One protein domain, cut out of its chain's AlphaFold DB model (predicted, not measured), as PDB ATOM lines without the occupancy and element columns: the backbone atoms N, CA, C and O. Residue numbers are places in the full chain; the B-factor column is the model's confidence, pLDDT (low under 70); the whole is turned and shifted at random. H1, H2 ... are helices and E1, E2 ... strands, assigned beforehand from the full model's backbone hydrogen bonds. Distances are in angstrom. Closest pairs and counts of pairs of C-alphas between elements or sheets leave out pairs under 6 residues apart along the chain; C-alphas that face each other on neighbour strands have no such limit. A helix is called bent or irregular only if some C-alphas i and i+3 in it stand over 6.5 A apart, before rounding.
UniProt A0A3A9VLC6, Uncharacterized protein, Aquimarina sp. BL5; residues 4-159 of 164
ATOM      1  N   GLN A   4     -42.421-100.671  15.143       91.88
ATOM      2  CA  GLN A   4     -42.453 -99.649  14.098       91.88
ATOM      3  C   GLN A   4     -43.490-100.000  13.036       91.88
ATOM      4  O   GLN A   4     -43.645-101.158  12.664       91.88
ATOM      5  N   LEU A   5     -44.194 -98.989  12.548       95.06
ATOM      6  CA  LEU A   5     -45.125 -99.088  11.433       95.06
ATOM      7  C   LEU A   5     -44.631 -98.183  10.312       95.06
ATOM      8  O   LEU A   5     -44.109 -97.101  10.582       95.06
ATOM      9  N   THR A   6     -44.855 -98.588   9.066       97.75
ATOM     10  CA  THR A   6     -44.671 -97.688   7.919       97.75
ATOM     11  C   THR A   6     -46.032 -97.189   7.462       97.75
ATOM     12  O   THR A   6     -46.921 -97.994   7.192       97.75
ATOM     13  N   LEU A   7     -46.210 -95.873   7.385       98.38
ATOM     14  CA  LEU A   7     -47.426 -95.228   6.898       98.38
ATOM     15  C   LEU A   7     -47.137 -94.549   5.559       98.38
ATOM     16  O   LEU A   7     -46.443 -93.539   5.512       98.38
ATOM     17  N   GLY A   8     -47.715 -95.073   4.485       98.44
ATOM     18  CA  GLY A   8     -47.691 -94.448   3.167       98.44
ATOM     19  C   GLY A   8     -48.936 -93.600   2.932       98.44
ATOM     20  O   GLY A   8     -50.045 -94.086   3.158       98.44
ATOM     21  N   VAL A   9     -48.796 -92.358   2.464       98.25
ATOM     22  CA  VAL A   9     -49.929 -91.428   2.284       98.25
ATOM     23  C   VAL A   9     -49.868 -90.710   0.943       98.25
ATOM     24  O   VAL A   9     -48.919 -89.984   0.633       98.25
ATOM     25  N   TYR A  10     -50.939 -90.842   0.168       97.69
ATOM     26  CA  TYR A  10     -51.100 -90.135  -1.094       97.69
ATOM     27  C   TYR A  10     -51.687 -88.741  -0.878       97.69
ATOM     28  O   TYR A  10     -52.653 -88.556  -0.123       97.69
ATOM     29  N   ARG A  11     -51.146 -87.751  -1.595       97.12
ATOM     30  CA  ARG A  11     -51.834 -86.466  -1.751       97.12
ATOM     31  C   ARG A  11     -53.068 -86.647  -2.630       97.12
ATOM     32  O   ARG A  11     -53.225 -87.640  -3.338       97.12
ATOM     33  N   ARG A  12     -53.943 -85.649  -2.621       96.56
ATOM     34  CA  ARG A  12     -54.990 -85.540  -3.638       96.56
ATOM     35  C   ARG A  12     -54.367 -85.401  -5.031       96.56
ATOM     36  O   ARG A  12     -53.308 -84.792  -5.193       96.56
ATOM     37  N   LEU A  13     -55.065 -85.935  -6.028       95.94
ATOM     38  CA  LEU A  13     -54.666 -85.931  -7.440       95.94
ATOM     39  C   LEU A  13     -55.611 -85.072  -8.288       95.94
ATOM     40  O   LEU A  13     -55.823 -85.339  -9.467       95.94
ATOM     41  N   ASP A  14     -56.204 -84.046  -7.674       95.88
ATOM     42  CA  ASP A  14     -57.250 -83.215  -8.279       95.88
ATOM     43  C   ASP A  14     -56.735 -82.411  -9.493       95.88
ATOM     44  O   ASP A  14     -57.525 -81.970 -10.323       95.88
ATOM     45  N   ASN A  15     -55.411 -82.279  -9.646       97.12
ATOM     46  CA  ASN A  15     -54.763 -81.688 -10.818       97.12
ATOM     47  C   ASN A  15     -54.883 -82.565 -12.083       97.12
ATOM     48  O   ASN A  15     -55.008 -82.038 -13.189       97.12
ATOM     49  N   ARG A  16     -54.883 -83.899 -11.944       95.94
ATOM     50  CA  ARG A  16     -54.824 -84.827 -13.089       95.94
ATOM     51  C   ARG A  16     -56.076 -84.794 -13.974       95.94
ATOM     52  O   ARG A  16     -55.909 -84.695 -15.188       95.94
ATOM     53  N   PRO A  17     -57.316 -84.803 -13.438       96.19
ATOM     54  CA  PRO A  17     -58.521 -84.661 -14.263       96.19
ATOM     55  C   PRO A  17     -58.586 -83.343 -15.045       96.19
ATOM     56  O   PRO A  17     -59.308 -83.258 -16.034       96.19
ATOM     57  N   LEU A  18     -57.833 -82.324 -14.614       96.25
ATOM     58  CA  LEU A  18     -57.731 -81.021 -15.274       96.25
ATOM     59  C   LEU A  18     -56.592 -80.958 -16.309       96.25
ATOM     60  O   LEU A  18     -56.393 -79.916 -16.927       96.25
ATOM     61  N   GLY A  19     -55.823 -82.038 -16.487       97.00
ATOM     62  CA  GLY A  19     -54.647 -82.060 -17.363       97.00
ATOM     63  C   GLY A  19     -53.465 -81.232 -16.842       97.00
ATOM     64  O   GLY A  19     -52.579 -80.877 -17.615       97.00
ATOM     65  N   ILE A  20     -53.446 -80.903 -15.547       97.38
ATOM     66  CA  ILE A  20     -52.400 -80.089 -14.921       97.38
ATOM     67  C   ILE A  20     -51.256 -80.994 -14.435       97.38
ATOM     68  O   ILE A  20     -51.495 -82.003 -13.770       97.38
ATOM     69  N   SER A  21     -50.008 -80.605 -14.734       96.81
ATOM     70  CA  SER A  21     -48.784 -81.350 -14.388       96.81
ATOM     71  C   SER A  21     -48.628 -81.624 -12.884       96.81
ATOM     72  O   SER A  21     -49.040 -80.816 -12.047       96.81
ATOM     73  N   ASP A  22     -47.966 -82.732 -12.546       96.00
ATOM     74  CA  ASP A  22     -47.622 -83.102 -11.166       96.00
ATOM     75  C   ASP A  22     -46.488 -82.257 -10.559       96.00
ATOM     76  O   ASP A  22     -46.293 -82.315  -9.349       96.00
ATOM     77  N   ASP A  23     -45.838 -81.403 -11.358       96.00
ATOM     78  CA  ASP A  23     -44.856 -80.401 -10.908       96.00
ATOM     79  C   ASP A  23     -45.447 -78.980 -10.778       96.00
ATOM     80  O   ASP A  23     -44.726 -78.000 -10.599       96.00
ATOM     81  N   SER A  24     -46.766 -78.838 -10.929       96.88
ATOM     82  CA  SER A  24     -47.448 -77.536 -10.906       96.88
ATOM     83  C   SER A  24     -47.604 -76.944  -9.501       96.88
ATOM     84  O   SER A  24     -47.531 -77.648  -8.492       96.88
ATOM     85  N   GLU A  25     -47.944 -75.651  -9.440       97.81
ATOM     86  CA  GLU A  25     -48.348 -74.984  -8.192       97.81
ATOM     87  C   GLU A  25     -49.525 -75.704  -7.521       97.81
ATOM     88  O   GLU A  25     -49.489 -75.951  -6.320       97.81
ATOM     89  N   MET A  26     -50.516 -76.158  -8.297       97.69
ATOM     90  CA  MET A  26     -51.643 -76.930  -7.765       97.69
ATOM     91  C   MET A  26     -51.185 -78.261  -7.149       97.69
ATOM     92  O   MET A  26     -51.661 -78.652  -6.086       97.69
ATOM     93  N   ALA A  27     -50.246 -78.975  -7.777       97.75
ATOM     94  CA  ALA A  27     -49.704 -80.204  -7.202       97.75
ATOM     95  C   ALA A  27     -48.958 -79.935  -5.883       97.75
ATOM     96  O   ALA A  27     -49.077 -80.722  -4.936       97.75
ATOM     97  N   LEU A  28     -48.247 -78.806  -5.796       98.25
ATOM     98  CA  LEU A  28     -47.578 -78.360  -4.575       98.25
ATOM     99  C   LEU A  28     -48.581 -77.974  -3.477       98.25
ATOM    100  O   LEU A  28     -48.386 -78.335  -2.318       98.25
ATOM    101  N   GLU A  29     -49.686 -77.312  -3.816       98.19
ATOM    102  CA  GLU A  29     -50.778 -77.031  -2.876       98.19
ATOM    103  C   GLU A  29     -51.379 -78.321  -2.304       98.19
ATOM    104  O   GLU A  29     -51.541 -78.445  -1.089       98.19
ATOM    105  N   LEU A  30     -51.655 -79.322  -3.147       98.25
ATOM    106  CA  LEU A  30     -52.183 -80.616  -2.701       98.25
ATOM    107  C   LEU A  30     -51.164 -81.393  -1.851       98.25
ATOM    108  O   LEU A  30     -51.549 -82.065  -0.890       98.25
ATOM    109  N   HIS A  31     -49.870 -81.289  -2.167       98.25
ATOM    110  CA  HIS A  31     -48.789 -81.805  -1.324       98.25
ATOM    111  C   HIS A  31     -48.784 -81.129   0.056       98.25
ATOM    112  O   HIS A  31     -48.770 -81.820   1.075       98.25
ATOM    113  N   ASN A  32     -48.853 -79.795   0.101       98.31
ATOM    114  CA  ASN A  32     -48.876 -79.032   1.349       98.31
ATOM    115  C   ASN A  32     -50.124 -79.340   2.182       98.31
ATOM    116  O   ASN A  32     -50.021 -79.523   3.389       98.31
ATOM    117  N   LYS A  33     -51.281 -79.522   1.540       98.25
ATOM    118  CA  LYS A  33     -52.510 -79.935   2.223       98.25
ATOM    119  C   LYS A  33     -52.361 -81.303   2.902       98.25
ATOM    120  O   LYS A  33     -52.779 -81.468   4.046       98.25
ATOM    121  N   ARG A  34     -51.715 -82.272   2.236       98.31
ATOM    122  CA  ARG A  34     -51.362 -83.564   2.854       98.31
ATOM    123  C   ARG A  34     -50.389 -83.368   4.015       98.31
ATOM    124  O   ARG A  34     -50.598 -83.963   5.068       98.31
ATOM    125  N   LYS A  35     -49.336 -82.570   3.828       98.25
ATOM    126  CA  LYS A  35     -48.347 -82.264   4.872       98.25
ATOM    127  C   LYS A  35     -49.027 -81.736   6.132       98.25
ATOM    128  O   LYS A  35     -48.834 -82.311   7.198       98.25
ATOM    129  N   ASP A  36     -49.867 -80.717   6.001       98.31
ATOM    130  CA  ASP A  36     -50.537 -80.081   7.136       98.31
ATOM    131  C   ASP A  36     -51.489 -81.056   7.844       98.31
ATOM    132  O   ASP A  36     -51.509 -81.125   9.073       98.31
ATOM    133  N   ALA A  37     -52.203 -81.897   7.087       97.94
ATOM    134  CA  ALA A  37     -53.039 -82.952   7.653       97.94
ATOM    135  C   ALA A  37     -52.238 -83.990   8.456       97.94
ATOM    136  O   ALA A  37     -52.712 -84.464   9.490       97.94
ATOM    137  N   LEU A  38     -51.035 -84.349   7.999       97.88
ATOM    138  CA  LEU A  38     -50.162 -85.283   8.709       97.88
ATOM    139  C   LEU A  38     -49.528 -84.647   9.947       97.88
ATOM    140  O   LEU A  38     -49.446 -85.310  10.978       97.88
ATOM    141  N   LEU A  39     -49.131 -83.374   9.882       97.00
ATOM    142  CA  LEU A  39     -48.616 -82.650  11.045       97.00
ATOM    143  C   LEU A  39     -49.691 -82.507  12.128       97.00
ATOM    144  O   LEU A  39     -49.444 -82.866  13.274       97.00
ATOM    145  N   ASP A  40     -50.915 -82.126  11.768       96.00
ATOM    146  CA  ASP A  40     -52.043 -82.054  12.707       96.00
ATOM    147  C   ASP A  40     -52.286 -83.396  13.438       96.00
ATOM    148  O   ASP A  40     -52.459 -83.462  14.667       96.00
ATOM    149  N   VAL A  41     -52.221 -84.502  12.689       94.12
ATOM    150  CA  VAL A  41     -52.459 -85.846  13.225       94.12
ATOM    151  C   VAL A  41     -51.288 -86.384  14.038       94.12
ATOM    152  O   VAL A  41     -51.546 -87.051  15.034       94.12
ATOM    153  N   PHE A  42     -50.035 -86.126  13.672       94.50
ATOM    154  CA  PHE A  42     -48.888 -86.837  14.251       94.50
ATOM    155  C   PHE A  42     -47.899 -85.967  15.024       94.50
ATOM    156  O   PHE A  42     -47.104 -86.498  15.800       94.50
ATOM    157  N   GLU A  43     -47.934 -84.651  14.862       91.12
ATOM    158  CA  GLU A  43     -47.040 -83.770  15.600       91.12
ATOM    159  C   GLU A  43     -47.447 -83.722  17.083       91.12
ATOM    160  O   GLU A  43     -48.632 -83.622  17.437       91.12
ATOM    161  N   ASN A  44     -46.438 -83.837  17.954       83.94
ATOM    162  CA  ASN A  44     -46.552 -83.780  19.414       83.94
ATOM    163  C   ASN A  44     -47.522 -84.809  20.033       83.94
ATOM    164  O   ASN A  44     -48.276 -84.475  20.947       83.94
ATOM    165  N   LYS A  45     -47.537 -86.059  19.545       84.12
ATOM    166  CA  LYS A  45     -48.343 -87.136  20.152       84.12
ATOM    167  C   LYS A  45     -47.527 -87.951  21.154       84.12
ATOM    168  O   LYS A  45     -46.412 -88.367  20.873       84.12
ATOM    169  N   GLU A  46     -48.118 -88.210  22.319       76.50
ATOM    170  CA  GLU A  46     -47.433 -88.880  23.437       76.50
ATOM    171  C   GLU A  46     -47.243 -90.391  23.230       76.50
ATOM    172  O   GLU A  46     -46.320 -90.978  23.785       76.50
ATOM    173  N   HIS A  47     -48.104 -91.036  22.434       81.38
ATOM    174  CA  HIS A  47     -48.125 -92.502  22.280       81.38
ATOM    175  C   HIS A  47     -47.623 -93.002  20.921       81.38
ATOM    176  O   HIS A  47     -47.379 -94.196  20.755       81.38
ATOM    177  N   LEU A  48     -47.443 -92.096  19.959       87.00
ATOM    178  CA  LEU A  48     -46.884 -92.378  18.642       87.00
ATOM    179  C   LEU A  48     -45.850 -91.310  18.328       87.00
ATOM    180  O   LEU A  48     -46.154 -90.122  18.381       87.00
ATOM    181  N   GLN A  49     -44.649 -91.734  17.959       91.00
ATOM    182  CA  GLN A  49     -43.588 -90.829  17.555       91.00
ATOM    183  C   GLN A  49     -43.244 -91.075  16.092       91.00
ATOM    184  O   GLN A  49     -42.834 -92.176  15.727       91.00
ATOM    185  N   VAL A  50     -43.355 -90.047  15.254       94.19
ATOM    186  CA  VAL A  50     -42.818 -90.114  13.890       94.19
ATOM    187  C   VAL A  50     -41.296 -90.076  13.980       94.19
ATOM    188  O   VAL A  50     -40.718 -89.096  14.449       94.19
ATOM    189  N   LYS A  51     -40.659 -91.176  13.584       95.44
ATOM    190  CA  LYS A  51     -39.203 -91.348  13.546       95.44
ATOM    191  C   LYS A  51     -38.611 -90.784  12.266       95.44
ATOM    192  O   LYS A  51     -37.518 -90.231  12.301       95.44
ATOM    193  N   ASP A  52     -39.356 -90.905  11.175       97.06
ATOM    194  CA  ASP A  52     -38.997 -90.359   9.877       97.06
ATOM    195  C   ASP A  52     -40.245 -89.792   9.197       97.06
ATOM    196  O   ASP A  52     -41.285 -90.452   9.139       97.06
ATOM    197  N   TRP A  53     -40.138 -88.555   8.720       97.25
ATOM    198  CA  TRP A  53     -41.194 -87.864   7.982       97.25
ATOM    199  C   TRP A  53     -41.108 -88.103   6.469       97.25
ATOM    200  O   TRP A  53     -42.011 -87.667   5.748       97.25
ATOM    201  N   GLY A  54     -40.042 -88.742   5.984       96.62
ATOM    202  CA  GLY A  54     -39.769 -88.898   4.563       96.62
ATOM    203  C   GLY A  54     -39.836 -87.554   3.838       96.62
ATOM    204  O   GLY A  54     -39.353 -86.527   4.317       96.62
ATOM    205  N   GLU A  55     -40.529 -87.542   2.704       97.25
ATOM    206  CA  GLU A  55     -40.696 -86.367   1.842       97.25
ATOM    207  C   GLU A  55     -41.874 -85.467   2.262       97.25
ATOM    208  O   GLU A  55     -42.231 -84.526   1.557       97.25
ATOM    209  N   THR A  56     -42.496 -85.708   3.424       97.00
ATOM    210  CA  THR A  56     -43.690 -84.966   3.879       97.00
ATOM    211  C   THR A  56     -43.452 -83.458   3.971       97.00
ATOM    212  O   THR A  56     -44.379 -82.683   3.754       97.00
ATOM    213  N   LYS A  57     -42.232 -83.037   4.323       95.81
ATOM    214  CA  LYS A  57     -41.861 -81.627   4.533       95.81
ATOM    215  C   LYS A  57     -41.053 -81.036   3.370       95.81
ATOM    216  O   LYS A  57     -40.474 -79.963   3.542       95.81
ATOM    217  N   ASP A  58     -40.980 -81.722   2.230       96.75
ATOM    218  CA  ASP A  58     -40.268 -81.206   1.063       96.75
ATOM    219  C   ASP A  58     -40.958 -79.942   0.507       96.75
ATOM    220  O   ASP A  58     -42.116 -79.630   0.785       96.75
ATOM    221  N   THR A  59     -40.207 -79.174  -0.269       95.81
ATOM    222  CA  THR A  59     -40.665 -77.985  -0.995       95.81
ATOM    223  C   THR A  59     -41.138 -78.312  -2.411       95.81
ATOM    224  O   THR A  59     -41.645 -77.432  -3.106       95.81
ATOM    225  N   LYS A  60     -40.986 -79.571  -2.840       96.94
ATOM    226  CA  LYS A  60     -41.457 -80.092  -4.126       96.94
ATOM    227  C   LYS A  60     -42.698 -80.971  -3.953       96.94
ATOM    228  O   LYS A  60     -42.844 -81.631  -2.922       96.94
ATOM    229  N   PRO A  61     -43.598 -81.000  -4.950       96.75
ATOM    230  CA  PRO A  61     -44.749 -81.883  -4.909       96.75
ATOM    231  C   PRO A  61     -44.322 -83.346  -5.010       96.75
ATOM    232  O   PRO A  61     -43.525 -83.724  -5.861       96.75
ATOM    233  N   HIS A  62     -44.945 -84.176  -4.179       97.06
ATOM    234  CA  HIS A  62     -44.781 -85.630  -4.186       97.06
ATOM    235  C   HIS A  62     -46.154 -86.278  -4.129       97.06
ATOM    236  O   HIS A  62     -46.971 -85.918  -3.276       97.06
ATOM    237  N   GLU A  63     -46.427 -87.213  -5.039       96.38
ATOM    238  CA  GLU A  63     -47.692 -87.959  -5.064       96.38
ATOM    239  C   GLU A  63     -47.886 -88.769  -3.777       96.38
ATOM    240  O   GLU A  63     -48.966 -88.775  -3.185       96.38
ATOM    241  N   PHE A  64     -46.812 -89.390  -3.308       97.56
ATOM    242  CA  PHE A  64     -46.789 -90.319  -2.191       97.56
ATOM    243  C   PHE A  64     -45.706 -89.900  -1.195       97.56
ATOM    244  O   PHE A  64     -44.833 -89.109  -1.532       97.56
ATOM    245  N   THR A  65     -45.825 -90.306   0.061       97.69
ATOM    246  CA  THR A  65     -44.767 -90.141   1.064       97.69
ATOM    247  C   THR A  65     -44.892 -91.264   2.070       97.69
ATOM    248  O   THR A  65     -46.008 -91.694   2.372       97.69
ATOM    249  N   GLU A  66     -43.763 -91.697   2.614       97.94
ATOM    250  CA  GLU A  66     -43.705 -92.719   3.652       97.94
ATOM    251  C   GLU A  66     -43.212 -92.109   4.958       97.94
ATOM    252  O   GLU A  66     -42.269 -91.321   4.979       97.94
ATOM    253  N   LEU A  67     -43.898 -92.450   6.044       97.75
ATOM    254  CA  LEU A  67     -43.537 -92.079   7.400       97.75
ATOM    255  C   LEU A  67     -43.198 -93.350   8.166       97.75
ATOM    256  O   LEU A  67     -43.924 -94.342   8.082       97.75
ATOM    257  N   VAL A  68     -42.151 -93.290   8.983       97.19
ATOM    258  CA  VAL A  68     -41.843 -94.346   9.953       97.19
ATOM    259  C   VAL A  68     -42.387 -93.919  11.307       97.19
ATOM    260  O   VAL A  68     -41.975 -92.901  11.862       97.19
ATOM    261  N   ILE A  69     -43.322 -94.693  11.853       94.94
ATOM    262  CA  ILE A  69     -44.004 -94.406  13.117       94.94
ATOM    263  C   ILE A  69     -43.536 -95.409  14.169       94.94
ATOM    264  O   ILE A  69     -43.786 -96.606  14.047       94.94
ATOM    265  N   GLY A  70     -42.884 -94.919  15.220       91.94
ATOM    266  CA  GLY A  70     -42.565 -95.693  16.414       91.94
ATOM    267  C   GLY A  70     -43.720 -95.674  17.414       91.94
ATOM    268  O   GLY A  70     -44.269 -94.613  17.725       91.94
ATOM    269  N   ILE A  71     -44.074 -96.847  17.933       87.88
ATOM    270  CA  ILE A  71     -45.067 -97.009  18.996       87.88
ATOM    271  C   ILE A  71     -44.330 -96.943  20.335       87.88
ATOM    272  O   ILE A  71     -43.621 -97.876  20.711       87.88
ATOM    273  N   VAL A  72     -44.484 -95.820  21.041       81.88
ATOM    274  CA  VAL A  72     -43.760 -95.523  22.297       81.88
ATOM    275  C   VAL A  72     -44.574 -95.845  23.555       81.88
ATOM    276  O   VAL A  72     -44.045 -95.835  24.662       81.88
ATOM    277  N   GLY A  73     -45.856 -96.173  23.396       70.12
ATOM    278  CA  GLY A  73     -46.737 -96.627  24.466       70.12
ATOM    279  C   GLY A  73     -48.069 -97.124  23.910       70.12
ATOM    280  O   GLY A  73     -48.333 -97.019  22.712       70.12
ATOM    281  N   THR A  74     -48.926 -97.664  24.772       63.75
ATOM    282  CA  THR A  74     -50.258 -98.106  24.351       63.75
ATOM    283  C   THR A  74     -51.143 -96.884  24.132       63.75
ATOM    284  O   THR A  74     -51.570 -96.245  25.093       63.75
ATOM    285  N   ALA A  75     -51.432 -96.547  22.874       60.59
ATOM    286  CA  ALA A  75     -52.436 -95.537  22.569       60.59
ATOM    287  C   ALA A  75     -53.783 -95.971  23.176       60.59
ATOM    288  O   ALA A  75     -54.328 -97.016  22.814       60.59
ATOM    289  N   VAL A  76     -54.323 -95.179  24.107       58.59
ATOM    290  CA  VAL A  76     -55.649 -95.433  24.684       58.59
ATOM    291  C   VAL A  76     -56.697 -95.107  23.621       58.59
ATOM    292  O   VAL A  76     -57.028 -93.947  23.378       58.59
ATOM    293  N   PHE A  77     -57.196 -96.140  22.945       58.12
ATOM    294  CA  PHE A  77     -58.270 -96.014  21.968       58.12
ATOM    295  C   PHE A  77     -59.616 -96.311  22.634       58.12
ATOM    296  O   PHE A  77     -59.929 -97.458  22.950       58.12
ATOM    297  N   ASN A  78     -60.431 -95.276  22.839       56.44
ATOM    298  CA  ASN A  78     -61.801 -95.454  23.309       56.44
ATOM    299  C   ASN A  78     -62.690 -95.891  22.135       56.44
ATOM    300  O   ASN A  78     -62.931 -95.131  21.202       56.44
ATOM    301  N   TYR A  79     -63.182 -97.130  22.213       53.03
ATOM    302  CA  TYR A  79     -63.914 -97.896  21.192       53.03
ATOM    303  C   TYR A  79     -65.224 -97.292  20.653       53.03
ATOM    304  O   TYR A  79     -65.919 -97.945  19.879       53.03
ATOM    305  N   ALA A  80     -65.613 -96.092  21.069       46.31
ATOM    306  CA  ALA A  80     -67.025 -95.747  21.149       46.31
ATOM    307  C   ALA A  80     -67.782 -95.591  19.812       46.31
ATOM    308  O   ALA A  80     -69.001 -95.494  19.883       46.31
ATOM    309  N   ILE A  81     -67.158 -95.531  18.621       52.81
ATOM    310  CA  ILE A  81     -67.875 -94.935  17.465       52.81
ATOM    311  C   ILE A  81     -67.768 -95.673  16.113       52.81
ATOM    312  O   ILE A  81     -68.524 -95.334  15.216       52.81
ATOM    313  N   VAL A  82     -66.947 -96.721  15.918       65.25
ATOM    314  CA  VAL A  82     -66.766 -97.270  14.546       65.25
ATOM    315  C   VAL A  82     -66.795 -98.806  14.470       65.25
ATOM    316  O   VAL A  82     -65.776 -99.452  14.738       65.25
ATOM    317  N   PRO A  83     -67.908 -99.422  14.015       69.75
ATOM    318  CA  PRO A  83     -68.010-100.872  13.805       69.75
ATOM    319  C   PRO A  83     -66.898-101.451  12.914       69.75
ATOM    320  O   PRO A  83     -66.349-102.509  13.223       69.75
ATOM    321  N   GLY A  84     -66.495-100.726  11.862       76.25
ATOM    322  CA  GLY A  84     -65.414-101.145  10.962       76.25
ATOM    323  C   GLY A  84     -64.047-101.274  11.648       76.25
ATOM    324  O   GLY A  84     -63.290-102.191  11.338       76.25
ATOM    325  N   LEU A  85     -63.738-100.417  12.632       82.25
ATOM    326  CA  LEU A  85     -62.480-100.500  13.393       82.25
ATOM    327  C   LEU A  85     -62.495-101.620  14.434       82.25
ATOM    328  O   LEU A  85     -61.440-102.180  14.742       82.25
ATOM    329  N   LYS A  86     -63.675-101.965  14.967       82.12
ATOM    330  CA  LYS A  86     -63.830-103.140  15.831       82.12
ATOM    331  C   LYS A  86     -63.500-104.410  15.047       82.12
ATOM    332  O   LYS A  86     -62.614-105.149  15.468       82.12
ATOM    333  N   TYR A  87     -64.131-104.592  13.888       84.56
ATOM    334  CA  TYR A  87     -63.904-105.758  13.033       84.56
ATOM    335  C   TYR A  87     -62.458-105.842  12.518       84.56
ATOM    336  O   TYR A  87     -61.849-106.906  12.562       84.56
ATOM    337  N   LEU A  88     -61.852-104.710  12.132       86.75
ATOM    338  CA  LEU A  88     -60.418-104.648  11.821       86.75
ATOM    339  C   LEU A  88     -59.564-105.173  12.982       86.75
ATOM    340  O   LEU A  88     -58.639-105.950  12.775       86.75
ATOM    341  N   GLY A  89     -59.887-104.759  14.209       84.06
ATOM    342  CA  GLY A  89     -59.217-105.242  15.408       84.06
ATOM    343  C   GLY A  89     -59.322-106.744  15.604       84.06
ATOM    344  O   GLY A  89     -58.320-107.379  15.906       84.06
ATOM    345  N   GLU A  90     -60.520-107.294  15.421       86.75
ATOM    346  CA  GLU A  90     -60.770-108.735  15.514       86.75
ATOM    347  C   GLU A  90     -59.925-109.500  14.486       86.75
ATOM    348  O   GLU A  90     -59.250-110.459  14.847       86.75
ATOM    349  N   LYS A  91     -59.848-109.019  13.237       88.44
ATOM    350  CA  LYS A  91     -59.038-109.651  12.182       88.44
ATOM    351  C   LYS A  91     -57.535-109.587  12.413       88.44
ATOM    352  O   LYS A  91     -56.834-110.554  12.122       88.44
ATOM    353  N   LEU A  92     -57.029-108.486  12.961       87.25
ATOM    354  CA  LEU A  92     -55.618-108.399  13.345       87.25
ATOM    355  C   LEU A  92     -55.307-109.316  14.540       87.25
ATOM    356  O   LEU A  92     -54.296-110.019  14.525       87.25
ATOM    357  N   ALA A  93     -56.208-109.388  15.526       84.62
ATOM    358  CA  ALA A  93     -56.062-110.270  16.683       84.62
ATOM    359  C   ALA A  93     -56.102-111.764  16.304       84.62
ATOM    360  O   ALA A  93     -55.287-112.539  16.803       84.62
ATOM    361  N   GLU A  94     -56.975-112.172  15.370       85.56
ATOM    362  CA  GLU A  94     -57.018-113.540  14.812       85.56
ATOM    363  C   GLU A  94     -55.663-113.980  14.222       85.56
ATOM    364  O   GLU A  94     -55.338-115.167  14.218       85.56
ATOM    365  N   LYS A  95     -54.853-113.029  13.744       83.38
ATOM    366  CA  LYS A  95     -53.520-113.266  13.168       83.38
ATOM    367  C   LYS A  95     -52.375-113.023  14.153       83.38
ATOM    368  O   LYS A  95     -51.220-112.974  13.735       83.38
ATOM    369  N   LEU A  96     -52.683-112.927  15.450       80.62
ATOM    370  CA  LEU A  96     -51.719-112.728  16.540       80.62
ATOM    371  C   LEU A  96     -50.891-111.440  16.393       80.62
ATOM    372  O   LEU A  96     -49.733-111.388  16.809       80.62
ATOM    373  N   VAL A  97     -51.470-110.398  15.792       80.62
ATOM    374  CA  VAL A  97     -50.858-109.067  15.785       80.62
ATOM    375  C   VAL A  97     -50.934-108.487  17.196       80.62
ATOM    376  O   VAL A  97     -51.992-108.505  17.820       80.62
ATOM    377  N   ASP A  98     -49.813-107.951  17.682       85.62
ATOM    378  CA  ASP A  98     -49.699-107.347  19.011       85.62
ATOM    379  C   ASP A  98     -50.782-106.279  19.274       85.62
ATOM    380  O   ASP A  98     -51.132-105.485  18.392       85.62
ATOM    381  N   ASP A  99     -51.308-106.234  20.500       84.25
ATOM    382  CA  ASP A  99     -52.398-105.328  20.880       84.25
ATOM    383  C   ASP A  99     -52.010-103.847  20.751       84.25
ATOM    384  O   ASP A  99     -52.840-103.020  20.360       84.25
ATOM    385  N   ALA A 100     -50.755-103.484  21.043       85.38
ATOM    386  CA  ALA A 100     -50.287-102.111  20.894       85.38
ATOM    387  C   ALA A 100     -50.219-101.713  19.413       85.38
ATOM    388  O   ALA A 100     -50.624-100.600  19.062       85.38
ATOM    389  N   ILE A 101     -49.796-102.628  18.531       89.12
ATOM    390  CA  ILE A 101     -49.856-102.433  17.074       89.12
ATOM    391  C   ILE A 101     -51.307-102.279  16.619       89.12
ATOM    392  O   ILE A 101     -51.644-101.301  15.952       89.12
ATOM    393  N   THR A 102     -52.182-103.200  17.020       89.75
ATOM    394  CA  THR A 102     -53.599-103.196  16.639       89.75
ATOM    395  C   THR A 102     -54.295-101.900  17.061       89.75
ATOM    396  O   THR A 102     -55.021-101.291  16.271       89.75
ATOM    397  N   ASN A 103     -54.053-101.423  18.285       87.88
ATOM    398  CA  ASN A 103     -54.619-100.163  18.770       87.88
ATOM    399  C   ASN A 103     -54.032 -98.945  18.048       87.88
ATOM    400  O   ASN A 103     -54.773 -98.017  17.717       87.88
ATOM    401  N   SER A 104     -52.735 -98.967  17.735       90.00
ATOM    402  CA  SER A 104     -52.085 -97.904  16.964       90.00
ATOM    403  C   SER A 104     -52.653 -97.809  15.548       90.00
ATOM    404  O   SER A 104     -53.002 -96.719  15.101       90.00
ATOM    405  N   VAL A 105     -52.843 -98.941  14.864       92.50
ATOM    406  CA  VAL A 105     -53.480 -99.008  13.540       92.50
ATOM    407  C   VAL A 105     -54.891 -98.421  13.579       92.50
ATOM    408  O   VAL A 105     -55.219 -97.554  12.766       92.50
ATOM    409  N   LYS A 106     -55.726 -98.852  14.536       89.94
ATOM    410  CA  LYS A 106     -57.091 -98.321  14.701       89.94
ATOM    411  C   LYS A 106     -57.080 -96.810  14.910       89.94
ATOM    412  O   LYS A 106     -57.862 -96.103  14.278       89.94
ATOM    413  N   TRP A 107     -56.181 -96.320  15.763       89.94
ATOM    414  CA  TRP A 107     -56.029 -94.895  16.037       89.94
ATOM    415  C   TRP A 107     -55.620 -94.116  14.784       89.94
ATOM    416  O   TRP A 107     -56.255 -93.109  14.468       89.94
ATOM    417  N   ILE A 108     -54.626 -94.602  14.030       93.06
ATOM    418  CA  ILE A 108     -54.164 -93.971  12.784       93.06
ATOM    419  C   ILE A 108     -55.326 -93.855  11.799       93.06
ATOM    420  O   ILE A 108     -55.587 -92.771  11.276       93.06
ATOM    421  N   ILE A 109     -56.070 -94.944  11.586       92.25
ATOM    422  CA  ILE A 109     -57.215 -94.930  10.673       92.25
ATOM    423  C   ILE A 109     -58.277 -93.946  11.164       92.25
ATOM    424  O   ILE A 109     -58.735 -93.115  10.384       92.25
ATOM    425  N   ALA A 110     -58.631 -93.970  12.451       88.81
ATOM    426  CA  ALA A 110     -59.615 -93.049  13.018       88.81
ATOM    427  C   ALA A 110     -59.227 -91.569  12.844       88.81
ATOM    428  O   ALA A 110     -60.101 -90.725  12.670       88.81
ATOM    429  N   LYS A 111     -57.930 -91.239  12.872       91.19
ATOM    430  CA  LYS A 111     -57.446 -89.862  12.695       91.19
ATOM    431  C   LYS A 111     -57.311 -89.437  11.236       91.19
ATOM    432  O   LYS A 111     -57.612 -88.291  10.918       91.19
ATOM    433  N   LEU A 112     -56.912 -90.340  10.342       93.38
ATOM    434  CA  LEU A 112     -56.737 -90.027   8.921       93.38
ATOM    435  C   LEU A 112     -58.041 -90.096   8.118       93.38
ATOM    436  O   LEU A 112     -58.167 -89.442   7.085       93.38
ATOM    437  N   ARG A 113     -59.052 -90.831   8.589       89.94
ATOM    438  CA  ARG A 113     -60.357 -90.912   7.914       89.94
ATOM    439  C   ARG A 113     -61.070 -89.557   7.793       89.94
ATOM    440  O   ARG A 113     -61.477 -89.224   6.678       89.94
ATOM    441  N   PRO A 114     -61.166 -88.726   8.850       90.12
ATOM    442  CA  PRO A 114     -61.656 -87.357   8.719       90.12
ATOM    443  C   PRO A 114     -60.892 -86.541   7.669       90.12
ATOM    444  O   PRO A 114     -61.522 -85.825   6.897       90.12
ATOM    445  N   LYS A 115     -59.566 -86.721   7.567       94.44
ATOM    446  CA  LYS A 115     -58.711 -86.054   6.567       94.44
ATOM    447  C   LYS A 115     -59.000 -86.503   5.131       94.44
ATOM    448  O   LYS A 115     -58.896 -85.711   4.197       94.44
ATOM    449  N   GLN A 116     -59.408 -87.757   4.924       92.56
ATOM    450  CA  GLN A 116     -59.931 -88.202   3.624       92.56
ATOM    451  C   GLN A 116     -61.287 -87.557   3.315       92.56
ATOM    452  O   GLN A 116     -61.516 -87.116   2.190       92.56
ATOM    453  N   LYS A 117     -62.183 -87.467   4.309       89.94
ATOM    454  CA  LYS A 117     -63.533 -86.893   4.154       89.94
ATOM    455  C   LYS A 117     -63.492 -85.403   3.801       89.94
ATOM    456  O   LYS A 117     -64.252 -84.961   2.944       89.94
ATOM    457  N   SER A 118     -62.577 -84.648   4.403       92.69
ATOM    458  CA  SER A 118     -62.304 -83.234   4.093       92.69
ATOM    459  C   SER A 118     -61.454 -83.026   2.828       92.69
ATOM    460  O   SER A 118     -61.113 -81.890   2.482       92.69
ATOM    461  N   LYS A 119     -61.112 -84.110   2.114       94.06
ATOM    462  CA  LYS A 119     -60.263 -84.103   0.912       94.06
ATOM    463  C   LYS A 119     -58.899 -83.448   1.156       94.06
ATOM    464  O   LYS A 119     -58.384 -82.742   0.289       94.06
ATOM    465  N   GLU A 120     -58.325 -83.621   2.342       96.81
ATOM    466  CA  GLU A 120     -56.947 -83.214   2.649       96.81
ATOM    467  C   GLU A 120     -55.928 -84.252   2.152       96.81
ATOM    468  O   GLU A 120     -54.851 -83.889   1.689       96.81
ATOM    469  N   ILE A 121     -56.302 -85.535   2.161       96.81
ATOM    470  CA  ILE A 121     -55.511 -86.658   1.629       96.81
ATOM    471  C   ILE A 121     -56.381 -87.553   0.732       96.81
ATOM    472  O   ILE A 121     -57.611 -87.471   0.777       96.81
ATOM    473  N   LEU A 122     -55.762 -88.403  -0.095       94.88
ATOM    474  CA  LEU A 122     -56.491 -89.332  -0.969       94.88
ATOM    475  C   LEU A 122     -56.714 -90.695  -0.300       94.88
ATOM    476  O   LEU A 122     -57.823 -91.013   0.130       94.88
ATOM    477  N   ASN A 123     -55.656 -91.492  -0.198       94.00
ATOM    478  CA  ASN A 123     -55.612 -92.828   0.391       94.00
ATOM    479  C   ASN A 123     -54.329 -92.998   1.203       94.00
ATOM    480  O   ASN A 123     -53.364 -92.248   1.038       94.00
ATOM    481  N   PHE A 124     -54.329 -93.982   2.093       96.94
ATOM    482  CA  PHE A 124     -53.146 -94.318   2.873       96.94
ATOM    483  C   PHE A 124     -53.033 -95.825   3.098       96.94
ATOM    484  O   PHE A 124     -54.030 -96.550   3.041       96.94
ATOM    485  N   GLN A 125     -51.807 -96.277   3.337       97.62
ATOM    486  CA  GLN A 125     -51.463 -97.661   3.630       97.62
ATOM    487  C   GLN A 125     -50.647 -97.737   4.920       97.62
ATOM    488  O   GLN A 125     -49.774 -96.905   5.144       97.62
ATOM    489  N   ILE A 126     -50.912 -98.735   5.757       98.00
ATOM    490  CA  ILE A 126     -50.125 -99.028   6.956       98.00
ATOM    491  C   ILE A 126     -49.490-100.400   6.771       98.00
ATOM    492  O   ILE A 126     -50.211-101.379   6.601       98.00
ATOM    493  N   THR A 127     -48.167-100.476   6.837       97.44
ATOM    494  CA  THR A 127     -47.413-101.734   6.785       97.44
ATOM    495  C   THR A 127     -46.913-102.077   8.183       97.44
ATOM    496  O   THR A 127     -46.273-101.251   8.842       97.44
ATOM    497  N   LEU A 128     -47.236-103.286   8.641       95.44
ATOM    498  CA  LEU A 128     -46.842-103.827   9.940       95.44
ATOM    499  C   LEU A 128     -45.448-104.482   9.857       95.44
ATOM    500  O   LEU A 128     -45.033-104.886   8.768       95.44
ATOM    501  N   PRO A 129     -44.739-104.678  10.990       91.94
ATOM    502  CA  PRO A 129     -43.427-105.334  11.011       91.94
ATOM    503  C   PRO A 129     -43.397-106.729  10.390       91.94
ATOM    504  O   PRO A 129     -42.349-107.188   9.951       91.94
ATOM    505  N   ASP A 130     -44.532-107.428  10.398       91.12
ATOM    506  CA  ASP A 130     -44.630-108.796   9.901       91.12
ATOM    507  C   ASP A 130     -44.929-108.885   8.396       91.12
ATOM    508  O   ASP A 130     -45.056-109.992   7.875       91.12
ATOM    509  N   GLY A 131     -45.027-107.740   7.709       92.81
ATOM    510  CA  GLY A 131     -45.328-107.638   6.280       92.81
ATOM    511  C   GLY A 131     -46.816-107.522   5.948       92.81
ATOM    512  O   GLY A 131     -47.158-107.385   4.776       92.81
ATOM    513  N   THR A 132     -47.709-107.552   6.942       95.50
ATOM    514  CA  THR A 132     -49.135-107.271   6.728       95.50
ATOM    515  C   THR A 132     -49.332-105.811   6.311       95.50
ATOM    516  O   THR A 132     -48.810-104.907   6.963       95.50
ATOM    517  N   SER A 133     -50.136-105.571   5.275       97.12
ATOM    518  CA  SER A 133     -50.434-104.231   4.752       97.12
ATOM    519  C   SER A 133     -51.924-103.920   4.828       97.12
ATOM    520  O   SER A 133     -52.762-104.731   4.446       97.12
ATOM    521  N   ILE A 134     -52.269-102.729   5.306       96.88
ATOM    522  CA  ILE A 134     -53.646-102.282   5.531       96.88
ATOM    523  C   ILE A 134     -53.893-101.038   4.689       96.88
ATOM    524  O   ILE A 134     -53.307 -99.990   4.941       96.88
ATOM    525  N   TYR A 135     -54.782-101.140   3.711       95.38
ATOM    526  CA  TYR A 135     -55.110-100.093   2.752       95.38
ATOM    527  C   TYR A 135     -56.437 -99.434   3.109       95.38
ATOM    528  O   TYR A 135     -57.463-100.105   3.217       95.38
ATOM    529  N   ALA A 136     -56.435 -98.112   3.246       93.44
ATOM    530  CA  ALA A 136     -57.620 -97.302   3.485       93.44
ATOM    531  C   ALA A 136     -57.956 -96.470   2.237       93.44
ATOM    532  O   ALA A 136     -57.384 -95.402   1.999       93.44
ATOM    533  N   TYR A 137     -58.906 -96.960   1.437       89.75
ATOM    534  CA  TYR A 137     -59.325 -96.324   0.182       89.75
ATOM    535  C   TYR A 137     -60.178 -95.067   0.410       89.75
ATOM    536  O   TYR A 137     -60.733 -94.914   1.502       89.75
ATOM    537  N   PRO A 138     -60.296 -94.157  -0.576       82.69
ATOM    538  CA  PRO A 138     -61.092 -92.938  -0.447       82.69
ATOM    539  C   PRO A 138     -62.553 -93.217  -0.074       82.69
ATOM    540  O   PRO A 138     -63.092 -94.289  -0.333       82.69
ATOM    541  N   ILE A 139     -63.202 -92.223   0.530       75.56
ATOM    542  CA  ILE A 139     -64.572 -92.350   1.050       75.56
ATOM    543  C   ILE A 139     -65.641 -92.215  -0.058       75.56
ATOM    544  O   ILE A 139     -66.800 -92.575   0.143       75.56
ATOM    545  N   GLU A 140     -65.262 -91.740  -1.248       71.12
ATOM    546  CA  GLU A 140     -66.169 -91.516  -2.377       71.12
ATOM    547  C   GLU A 140     -66.664 -92.853  -2.968       71.12
ATOM    548  O   GLU A 140     -65.900 -93.614  -3.553       71.12
ATOM    549  N   GLY A 141     -67.959 -93.148  -2.819       57.44
ATOM    550  CA  GLY A 141     -68.652 -94.212  -3.556       57.44
ATOM    551  C   GLY A 141     -68.693 -95.599  -2.909       57.44
ATOM    552  O   GLY A 141     -69.607 -96.338  -3.246       57.44
ATOM    553  N   ASN A 142     -67.771 -95.942  -1.997       66.19
ATOM    554  CA  ASN A 142     -67.849 -97.068  -1.044       66.19
ATOM    555  C   ASN A 142     -66.597 -97.074  -0.152       66.19
ATOM    556  O   ASN A 142     -65.496 -97.375  -0.615       66.19
ATOM    557  N   SER A 143     -66.746 -96.764   1.138       76.62
ATOM    558  CA  SER A 143     -65.604 -96.764   2.059       76.62
ATOM    559  C   SER A 143     -65.185 -98.190   2.402       76.62
ATOM    560  O   SER A 143     -65.978 -98.978   2.919       76.62
ATOM    561  N   SER A 144     -63.922 -98.516   2.132       88.50
ATOM    562  CA  SER A 144     -63.359 -99.823   2.460       88.50
ATOM    563  C   SER A 144     -61.976 -99.730   3.096       88.50
ATOM    564  O   SER A 144     -61.208 -98.785   2.867       88.50
ATOM    565  N   ILE A 145     -61.678-100.728   3.924       91.62
ATOM    566  CA  ILE A 145     -60.335-101.063   4.396       91.62
ATOM    567  C   ILE A 145     -60.017-102.452   3.861       91.62
ATOM    568  O   ILE A 145     -60.816-103.364   4.043       91.62
ATOM    569  N   THR A 146     -58.879-102.623   3.201       94.06
ATOM    570  CA  THR A 146     -58.412-103.941   2.753       94.06
ATOM    571  C   THR A 146     -57.142-104.310   3.497       94.06
ATOM    572  O   THR A 146     -56.246-103.482   3.623       94.06
ATOM    573  N   ILE A 147     -57.068-105.535   3.999       95.62
ATOM    574  CA  ILE A 147     -55.918-106.078   4.715       95.62
ATOM    575  C   ILE A 147     -55.305-107.158   3.836       95.62
ATOM    576  O   ILE A 147     -55.987-108.108   3.467       95.62
ATOM    577  N   HIS A 148     -54.031-107.012   3.502       96.44
ATOM    578  CA  HIS A 148     -53.214-108.051   2.890       96.44
ATOM    579  C   HIS A 148     -52.343-108.638   3.993       96.44
ATOM    580  O   HIS A 148     -51.421-107.979   4.471       96.44
ATOM    581  N   PHE A 149     -52.649-109.852   4.430       94.38
ATOM    582  CA  PHE A 149     -51.853-110.542   5.436       94.38
ATOM    583  C   PHE A 149     -50.573-111.103   4.828       94.38
ATOM    584  O   PHE A 149     -50.526-111.467   3.651       94.38
ATOM    585  N   LYS A 150     -49.536-111.249   5.658       93.00
ATOM    586  CA  LYS A 150     -48.250-111.837   5.242       93.00
ATOM    587  C   LYS A 150     -48.354-113.256   4.670       93.00
ATOM    588  O   LYS A 150     -47.464-113.698   3.955       93.00
ATOM    589  N   ASP A 151     -49.415-113.983   5.023       91.75
ATOM    590  CA  ASP A 151     -49.685-115.340   4.543       91.75
ATOM    591  C   ASP A 151     -50.399-115.364   3.179       91.75
ATOM    592  O   ASP A 151     -50.738-116.435   2.681       91.75
ATOM    593  N   GLY A 152     -50.612-114.193   2.567       92.38
ATOM    594  CA  GLY A 152     -51.259-114.023   1.269       92.38
ATOM    595  C   GLY A 152     -52.780-113.899   1.335       92.38
ATOM    596  O   GLY A 152     -53.396-113.615   0.309       92.38
ATOM    597  N   ASN A 153     -53.400-114.070   2.509       94.06
ATOM    598  CA  ASN A 153     -54.838-113.861   2.654       94.06
ATOM    599  C   ASN A 153     -55.194-112.378   2.505       94.06
ATOM    600  O   ASN A 153     -54.478-111.498   2.989       94.06
ATOM    601  N   ILE A 154     -56.338-112.111   1.880       94.62
ATOM    602  CA  ILE A 154     -56.869-110.763   1.691       94.62
ATOM    603  C   ILE A 154     -58.245-110.683   2.342       94.62
ATOM    604  O   ILE A 154     -59.113-111.503   2.058       94.62
ATOM    605  N   GLU A 155     -58.445-109.672   3.183       93.31
ATOM    606  CA  GLU A 155     -59.734-109.359   3.800       93.31
ATOM    607  C   GLU A 155     -60.162-107.946   3.420       93.31
ATOM    608  O   GLU A 155     -59.365-107.010   3.480       93.31
ATOM    609  N   THR A 156     -61.434-107.763   3.076       91.56
ATOM    610  CA  THR A 156     -61.993-106.444   2.764       91.56
ATOM    611  C   THR A 156     -63.146-106.132   3.701       91.56
ATOM    612  O   THR A 156     -64.153-106.830   3.751       91.56
ATOM    613  N   ILE A 157     -63.011-105.020   4.411       89.19
ATOM    614  CA  ILE A 157     -63.999-104.489   5.337       89.19
ATOM    615  C   ILE A 157     -64.694-103.331   4.635       89.19
ATOM    616  O   ILE A 157     -64.101-102.265   4.457       89.19
ATOM    617  N   GLN A 158     -65.946-103.534   4.240       84.50
ATOM    618  CA  GLN A 158     -66.814-102.447   3.798       84.50
ATOM    619  C   GLN A 158     -67.570-101.873   4.991       84.50
ATOM    620  O   GLN A 158     -67.999-102.610   5.879       84.50
ATOM    621  N   TYR A 159     -67.739-100.558   5.021       71.62
ATOM    622  CA  TYR A 159     -68.555 -99.906   6.037       71.62
ATOM    623  C   TYR A 159     -69.129 -98.596   5.502       71.62
ATOM    624  O   TYR A 159     -68.604 -97.991   4.566       71.62
TER     625      TYR A 159
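What this domain is: This is residues 4 to 159 of the 164 residues of an uncharacterized protein of Aquimarina sp. BL5 (UniProt A0A3A9VLC6). A strongly twisted, seven-stranded sheet curls round the long helix H4, with H3 beside H4 over the E6 and E7 end and H1 toward the E2, E3 and E1 end. These three helices cover one face of the sheet and make two layers with it, while the short H2 only grazes it. The printed part has 156 residues, with four named helices and seven named strands in the order E1, H1, E2, H2, E3, H3, H4, E4, E5, E6, E7; its class is mixed, helices and strands. The sheet runs E2, E3, E1, E4, E5, E6, E7, all antiparallel. The whole is compact, with a radius of gyration of the C-alphas of 15.5 A and spans of 45 by 33 by 31 A.

Where its parts are: The strands are E2, residues 48 to 52; E3, 66 to 71, 16.0 A long; E1, 4 to 9, 16.2 A, beginning at C-alpha 4 (-42.453, -99.649, 14.098); E4, 124 to 127; E5, 133 to 136; E6, 144 to 148; and E7, 154 to 158, ending at C-alpha 158 (-66.814, -102.447, 3.798). H4, residues 99 to 117, spans 27.3 A from C-alpha 99 (-52.398, -105.328, 20.880). H1 is residues 25 to 42, 25.4 A; H3 is 83 to 94, 16.8 A. H2, residues 54 to 57, is irregular, with C-alphas 54 and 57 7.6 A apart.

How they stand to each other: In the sheet, N 49 and O 70 of E2 and E3 are 2.9 A apart, N 7 and O 67 of E1 and E3 2.8 A, and N 8 and O 125 of E1 and E4 2.8 A, each within hydrogen-bond range. E4, E5, E6 and E7 form a meander, each strand the antiparallel neighbour of the one before, with N 126 and O 134 at 2.8 A, N 135 and O 146 at 2.8 A, and N 147 and O 155 at 2.8 A. Two split strand-helix-strand units, each with another strand between its two strands in the sheet, have right-handed crossovers: E1, H1, E2, with E3 between E1 and E2 in the sheet, and E3, H3 H4, E4, with E1 between E3 and E4 in the sheet. H3 and H4 form a helical hairpin and touch at a shallow tilt of 31 degrees, opposite ways; the closest C-alphas, of Leu 85 and Lys 106, are 6.0 A apart. H3 lies over E6 and E7 at a height of 10.0 A and runs along the strands, at 6 degrees to E6 on the local plane. H1, with residues 37 to 41 alone, and H4 only just touch, with 3 pairs of C-alphas within 8 A; the closest, Val 41 and Lys 111, are 6.4 A apart. H1 touches H2 with residues 31 to 35 alone, the C-alphas of Lys 35 and Thr 56 being closest at 5.5 A. Every O i to N i+4 pair is within hydrogen-bond range in H1 and H3 and 13 of 15 in H4, while H2 is too short for such a pair.

The domain as a whole: The farthest C-alphas, of Gly 19 and Leu 96, are 45.8 A apart. The printed part has no cut. The links E1 to H1 and E3 to H3 are long. Mean pLDDT of the printed part is 89.7; residues 74 to 83 and 141 to 142 are under 70.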